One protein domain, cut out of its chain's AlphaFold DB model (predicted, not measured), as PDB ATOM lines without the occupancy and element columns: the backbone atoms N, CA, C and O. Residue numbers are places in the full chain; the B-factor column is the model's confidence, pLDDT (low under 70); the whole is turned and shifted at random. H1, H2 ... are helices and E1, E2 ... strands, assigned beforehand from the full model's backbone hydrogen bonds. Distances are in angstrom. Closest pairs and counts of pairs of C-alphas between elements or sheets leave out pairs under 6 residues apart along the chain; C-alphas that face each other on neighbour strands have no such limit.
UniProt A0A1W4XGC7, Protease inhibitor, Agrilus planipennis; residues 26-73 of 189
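Overview. This is residues 26 to 73 of the 189 residues of the protein "Protease inhibitor" of Agrilus planipennis (UniProt A0A1W4XGC7). The model has the shape of an open V: a small three-stranded sheet makes one leg, and a single helix, H1, makes the other. The link from E3 to H1 lies at the bend, and residues 63 to 73, at the far end of the helix leg, stand free. The printed part has 48 residues with three named strands and one named helix, in the order E1 E2 E3 H1; the sheet runs E1, E2, E3, antiparallel throughout, and the class is mixed, helices and strands. The whole is loose, with a radius of gyration of the C-alphas of 12.9 A, and flat, spanning 37 by 24 by 12 A.

Along the chain. E1 covers residues 32 to 35, 9.7 A from first to last C-alpha, beginning at C-alpha 32 (19.165, -38.218, -27.012). E2, residues 38 to 42, is 12.9 A long, and E3, residues 48 to 50, is 6.4 A long. H1, residues 56 to 68, is 18.8 A long and ends at C-alpha 68 (19.757, -44.925, -1.426).

Arrangement. E1, E2 and E3 form a meander, each strand the antiparallel neighbour of the one before. E1 and E2 are a hairpin at 142 degrees, with N 40 and O 33 2.8 A apart, within hydrogen-bond range. E2 and E3 are a hairpin at 149 degrees, with N 41 and O 49 within range at 2.9 A. H1 is not on the sheet; its closest C-alphas to E2 are those of Cys 58 and Arg 38, 7.4 A apart. E1 and H1 are apart. In H1, 6 of 9 O i to N i+4 pairs are within hydrogen-bond range.

Size, cuts and confidence. The C-alphas farthest apart, those of Gly 30 and Ala 73, are 38.9 A apart. The printed part has no cut, and its three links are tight. Mean pLDDT of the printed part is 73.2; residues 56 to 73 are under 70.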
ATOM      1  N   ASN A  26      12.876 -49.687 -23.307       74.81
ATOM      2  CA  ASN A  26      13.596 -49.688 -24.573       74.81
ATOM      3  C   ASN A  26      13.559 -48.286 -25.183       74.81
ATOM      4  O   ASN A  26      12.501 -47.670 -25.294       74.81
ATOM      5  N   CYS A  27      14.724 -47.785 -25.580       86.69
ATOM      6  CA  CYS A  27      14.882 -46.477 -26.206       86.69
ATOM      7  C   CYS A  27      15.060 -46.589 -27.726       86.69
ATOM      8  O   CYS A  27      15.459 -47.635 -28.241       86.69
ATOM      9  N   VAL A  28      14.790 -45.504 -28.456       90.38
ATOM     10  CA  VAL A  28      14.991 -45.449 -29.913       90.38
ATOM     11  C   VAL A  28      16.487 -45.277 -30.218       90.38
ATOM     12  O   VAL A  28      17.061 -44.283 -29.785       90.38
ATOM     13  N   PRO A  29      17.151 -46.182 -30.966       92.50
ATOM     14  CA  PRO A  29      18.581 -46.068 -31.254       92.50
ATOM     15  C   PRO A  29      18.984 -44.703 -31.821       92.50
ATOM     16  O   PRO A  29      18.425 -44.243 -32.814       92.50
ATOM     17  N   GLY A  30      19.983 -44.072 -31.204       87.69
ATOM     18  CA  GLY A  30      20.449 -42.735 -31.580       87.69
ATOM     19  C   GLY A  30      19.649 -41.581 -30.973       87.69
ATOM     20  O   GLY A  30      20.050 -40.432 -31.155       87.69
ATOM     21  N   SER A  31      18.571 -41.850 -30.226       89.94
ATOM     22  CA  SER A  31      17.875 -40.802 -29.482       89.94
ATOM     23  C   SER A  31      18.759 -40.232 -28.375       89.94
ATOM     24  O   SER A  31      19.596 -40.924 -27.782       89.94
ATOM     25  N   LEU A  32      18.560 -38.943 -28.114       90.12
ATOM     26  CA  LEU A  32      19.165 -38.218 -27.012       90.12
ATOM     27  C   LEU A  32      18.050 -37.747 -26.095       90.12
ATOM     28  O   LEU A  32      17.128 -37.066 -26.539       90.12
ATOM     29  N   GLU A  33      18.162 -38.080 -24.819       86.50
ATOM     30  CA  GLU A  33      17.245 -37.598 -23.797       86.50
ATOM     31  C   GLU A  33      18.029 -37.053 -22.617       86.50
ATOM     32  O   GLU A  33      19.090 -37.560 -22.245       86.50
ATOM     33  N   THR A  34      17.502 -35.983 -22.036       79.81
ATOM     34  CA  THR A  34      18.085 -35.381 -20.845       79.81
ATOM     35  C   THR A  34      17.246 -35.800 -19.651       79.81
ATOM     36  O   THR A  34      16.103 -35.376 -19.509       79.81
ATOM     37  N   TYR A  35      17.819 -36.644 -18.798       75.44
ATOM     38  CA  TYR A  35      17.198 -37.059 -17.548       75.44
ATOM     39  C   TYR A  35      17.775 -36.219 -16.423       75.44
ATOM     40  O   TYR A  35      18.944 -36.375 -16.054       75.44
ATOM     41  N   SER A  36      16.942 -35.320 -15.891       76.06
ATOM     42  CA  SER A  36      17.352 -34.276 -14.954       76.06
ATOM     43  C   SER A  36      18.450 -33.409 -15.576       76.06
ATOM     44  O   SER A  36      18.156 -32.471 -16.305       76.06
ATOM     45  N   CYS A  37      19.707 -33.755 -15.348       78.12
ATOM     46  CA  CYS A  37      20.858 -32.953 -15.730       78.12
ATOM     47  C   CYS A  37      21.968 -33.803 -16.392       78.12
ATOM     48  O   CYS A  37      23.096 -33.355 -16.616       78.12
ATOM     49  N   ARG A  38      21.653 -35.070 -16.703       81.94
ATOM     50  CA  ARG A  38      22.502 -35.965 -17.492       81.94
ATOM     51  C   ARG A  38      21.911 -36.113 -18.881       81.94
ATOM     52  O   ARG A  38      20.740 -36.448 -19.028       81.94
ATOM     53  N   THR A  39      22.748 -35.940 -19.893       85.00
ATOM     54  CA  THR A  39      22.396 -36.318 -21.260       85.00
ATOM     55  C   THR A  39      22.703 -37.796 -21.454       85.00
ATOM     56  O   THR A  39      23.836 -38.252 -21.253       85.00
ATOM     57  N   CYS A  40      21.676 -38.540 -21.833       88.69
ATOM     58  CA  CYS A  40      21.733 -39.952 -22.141       88.69
ATOM     59  C   CYS A  40      21.526 -40.148 -23.636       88.69
ATOM     60  O   CYS A  40      20.715 -39.464 -24.255       88.69
ATOM     61  N   TYR A  41      22.268 -41.086 -24.212       91.19
ATOM     62  CA  TYR A  41      22.060 -41.514 -25.584       91.19
ATOM     63  C   TYR A  41      21.635 -42.972 -25.610       91.19
ATOM     64  O   TYR A  41      22.084 -43.790 -24.796       91.19
ATOM     65  N   CYS A  42      20.764 -43.296 -26.554       91.62
ATOM     66  CA  CYS A  42      20.332 -44.658 -26.766       91.62
ATOM     67  C   CYS A  42      21.281 -45.385 -27.718       91.62
ATOM     68  O   CYS A  42      21.508 -44.970 -28.859       91.62
ATOM     69  N   THR A  43      21.829 -46.505 -27.261       91.12
ATOM     70  CA  THR A  43      22.661 -47.373 -28.098       91.12
ATOM     71  C   THR A  43      21.829 -48.157 -29.115       91.12
ATOM     72  O   THR A  43      20.622 -48.332 -28.966       91.12
ATOM     73  N   LYS A  44      22.493 -48.737 -30.123       91.69
ATOM     74  CA  LYS A  44      21.865 -49.701 -31.048       91.69
ATOM     75  C   LYS A  44      21.296 -50.941 -30.340       91.69
ATOM     76  O   LYS A  44      20.405 -51.582 -30.877       91.69
ATOM     77  N   ALA A  45      21.777 -51.240 -29.132       88.69
ATOM     78  CA  ALA A  45      21.263 -52.298 -28.266       88.69
ATOM     79  C   ALA A  45      20.044 -51.861 -27.425       88.69
ATOM     80  O   ALA A  45      19.685 -52.561 -26.485       88.69
ATOM     81  N   GLN A  46      19.433 -50.705 -27.729       86.50
ATOM     82  CA  GLN A  46      18.264 -50.153 -27.027       86.50
ATOM     83  C   GLN A  46      18.492 -49.940 -25.522       86.50
ATOM     84  O   GLN A  46      17.569 -50.024 -24.716       86.50
ATOM     85  N   LYS A  47      19.738 -49.635 -25.143       88.88
ATOM     86  CA  LYS A  47      20.148 -49.338 -23.767       88.88
ATOM     87  C   LYS A  47      20.596 -47.887 -23.644       88.88
ATOM     88  O   LYS A  47      21.412 -47.434 -24.455       88.88
ATOM     89  N   TRP A  48      20.118 -47.203 -22.605       86.06
ATOM     90  CA  TRP A  48      20.555 -45.858 -22.238       86.06
ATOM     91  C   TRP A  48      21.980 -45.861 -21.685       86.06
ATOM     92  O   TRP A  48      22.304 -46.609 -20.760       86.06
ATOM     93  N   ILE A  49      22.821 -44.986 -22.228       87.50
ATOM     94  CA  ILE A  49      24.137 -44.671 -21.675       87.50
ATOM     95  C   ILE A  49      24.181 -43.171 -21.399       87.50
ATOM     96  O   ILE A  49      24.049 -42.354 -22.305       87.50
ATOM     97  N   CYS A  50      24.370 -42.811 -20.133       87.00
ATOM     98  CA  CYS A  50      24.349 -41.429 -19.674       87.00
ATOM     99  C   CYS A  50      25.759 -40.915 -19.403       87.00
ATOM    100  O   CYS A  50      26.537 -41.565 -18.702       87.00
ATOM    101  N   ARG A  51      26.080 -39.723 -19.912       85.69
ATOM    102  CA  ARG A  51      27.328 -39.039 -19.559       85.69
ATOM    103  C   ARG A  51      27.174 -38.398 -18.179       85.69
ATOM    104  O   ARG A  51      26.194 -37.706 -17.911       85.69
ATOM    105  N   SER A  52      28.154 -38.616 -17.303       76.06
ATOM    106  CA  SER A  52      28.238 -37.894 -16.031       76.06
ATOM    107  C   SER A  52      28.448 -36.405 -16.299       76.06
ATOM    108  O   SER A  52      29.363 -36.033 -17.032       76.06
ATOM    109  N   SER A  53      27.608 -35.563 -15.704       75.06
ATOM    110  CA  SER A  53      27.797 -34.113 -15.716       75.06
ATOM    111  C   SER A  53      28.723 -33.686 -14.571       75.06
ATOM    112  O   SER A  53      28.682 -34.266 -13.483       75.06
ATOM    113  N   ASN A  54      29.561 -32.677 -14.825       70.62
ATOM    114  CA  ASN A  54      30.416 -32.041 -13.817       70.62
ATOM    115  C   ASN A  54      29.704 -30.930 -13.035       70.62
ATOM    116  O   ASN A  54      30.307 -30.350 -12.136       70.62
ATOM    117  N   ASP A  55      28.440 -30.669 -13.353       75.19
ATOM    118  CA  ASP A  55      27.606 -29.713 -12.642       75.19
ATOM    119  C   ASP A  55      27.445 -30.126 -11.156       75.19
ATOM    120  O   ASP A  55      27.080 -31.277 -10.867       75.19
ATOM    121  N   PRO A  56      27.750 -29.238 -10.191       63.34
ATOM    122  CA  PRO A  56      27.568 -29.516  -8.768       63.34
ATOM    123  C   PRO A  56      26.117 -29.867  -8.411       63.34
ATOM    124  O   PRO A  56      25.910 -30.728  -7.553       63.34
ATOM    125  N   GLU A  57      25.125 -29.302  -9.102       63.84
ATOM    126  CA  GLU A  57      23.703 -29.585  -8.881       63.84
ATOM    127  C   GLU A  57      23.337 -31.002  -9.364       63.84
ATOM    128  O   GLU A  57      22.570 -31.724  -8.719       63.84
ATOM    129  N   CYS A  58      24.015 -31.490 -10.410       65.75
ATOM    130  CA  CYS A  58      23.901 -32.879 -10.862       65.75
ATOM    131  C   CYS A  58      24.468 -33.913  -9.904       65.75
ATOM    132  O   CYS A  58      23.957 -35.036  -9.821       65.75
ATOM    133  N   ARG A  59      25.566 -33.591  -9.217       63.53
ATOM    134  CA  ARG A  59      26.244 -34.550  -8.331       63.53
ATOM    135  C   ARG A  59      25.357 -34.941  -7.151       63.53
ATOM    136  O   ARG A  59      25.395 -36.100  -6.725       63.53
ATOM    137  N   VAL A  60      24.494 -34.029  -6.701       61.00
ATOM    138  CA  VAL A  60      23.551 -34.240  -5.594       61.00
ATOM    139  C   VAL A  60      22.553 -35.367  -5.893       61.00
ATOM    140  O   VAL A  60      22.262 -36.179  -5.011       61.00
ATOM    141  N   PHE A  61      22.084 -35.501  -7.139       53.31
ATOM    142  CA  PHE A  61      21.169 -36.586  -7.526       53.31
ATOM    143  C   PHE A  61      21.856 -37.958  -7.527       53.31
ATOM    144  O   PHE A  61      21.281 -38.953  -7.093       53.31
ATOM    145  N   THR A  62      23.126 -38.001  -7.923       51.88
ATOM    146  CA  THR A  62      23.902 -39.244  -8.075       51.88
ATOM    147  C   THR A  62      24.361 -39.800  -6.729       51.88
ATOM    148  O   THR A  62      24.394 -41.012  -6.518       51.88
ATOM    149  N   GLN A  63      24.617 -38.909  -5.767       54.16
ATOM    150  CA  GLN A  63      24.842 -39.296  -4.381       54.16
ATOM    151  C   GLN A  63      23.548 -39.678  -3.663       54.16
ATOM    152  O   GLN A  63      23.621 -40.470  -2.735       54.16
ATOM    153  N   LYS A  64      22.370 -39.184  -4.068       51.69
ATOM    154  CA  LYS A  64      21.089 -39.666  -3.520       51.69
ATOM    155  C   LYS A  64      20.792 -41.108  -3.926       51.69
ATOM    156  O   LYS A  64      20.211 -41.823  -3.124       51.69
ATOM    157  N   GLU A  65      21.217 -41.555  -5.103       52.28
ATOM    158  CA  GLU A  65      21.020 -42.938  -5.556       52.28
ATOM    159  C   GLU A  65      22.052 -43.905  -4.941       52.28
ATOM    160  O   GLU A  65      21.680 -44.960  -4.426       52.28
ATOM    161  N   ASN A  66      23.321 -43.490  -4.822       49.41
ATOM    162  CA  ASN A  66      24.329 -44.261  -4.075       49.41
ATOM    163  C   ASN A  66      24.144 -44.196  -2.544       49.41
ATOM    164  O   ASN A  66      24.446 -45.167  -1.853       49.41
ATOM    165  N   LYS A  67      23.581 -43.106  -1.992       46.16
ATOM    166  CA  LYS A  67      23.080 -43.096  -0.606       46.16
ATOM    167  C   LYS A  67      21.774 -43.866  -0.469       46.16
ATOM    168  O   LYS A  67      21.550 -44.334   0.629       46.16
ATOM    169  N   ARG A  68      20.943 -44.047  -1.505       50.59
ATOM    170  CA  ARG A  68      19.757 -44.925  -1.426       50.59
ATOM    171  C   ARG A  68      20.158 -46.388  -1.288       50.59
ATOM    172  O   ARG A  68      19.596 -47.058  -0.440       50.59
ATOM    173  N   LYS A  69      21.232 -46.839  -1.945       47.50
ATOM    174  CA  LYS A  69      21.762 -48.199  -1.717       47.50
ATOM    175  C   LYS A  69      22.496 -48.385  -0.374       47.50
ATOM    176  O   LYS A  69      22.877 -49.496  -0.033       47.50
ATOM    177  N   THR A  70      22.655 -47.310   0.403       48.91
ATOM    178  CA  THR A  70      23.143 -47.345   1.798       48.91
ATOM    179  C   THR A  70      22.198 -46.583   2.749       48.91
ATOM    180  O   THR A  70      22.625 -46.047   3.768       48.91
ATOM    181  N   ARG A  71      20.909 -46.477   2.386       49.28
ATOM    182  CA  ARG A  71      19.799 -45.978   3.222       49.28
ATOM    183  C   ARG A  71      18.505 -46.757   2.975       49.28
ATOM    184  O   ARG A  71      17.425 -46.241   3.223       49.28
ATOM    185  N   ASP A  72      18.628 -48.038   2.655       49.38
ATOM    186  CA  ASP A  72      17.644 -49.021   3.110       49.38
ATOM    187  C   ASP A  72      17.970 -49.420   4.562       49.38
ATOM    188  O   ASP A  72      17.915 -50.584   4.948       49.38
ATOM    189  N   ALA A  73      18.315 -48.432   5.402       56.44
ATOM    190  CA  ALA A  73      17.920 -48.516   6.793       56.44
ATOM    191  C   ALA A  73      16.397 -48.524   6.735       56.44
ATOM    192  O   ALA A  73      15.768 -47.472   6.581       56.44
TER     193      ALA A  73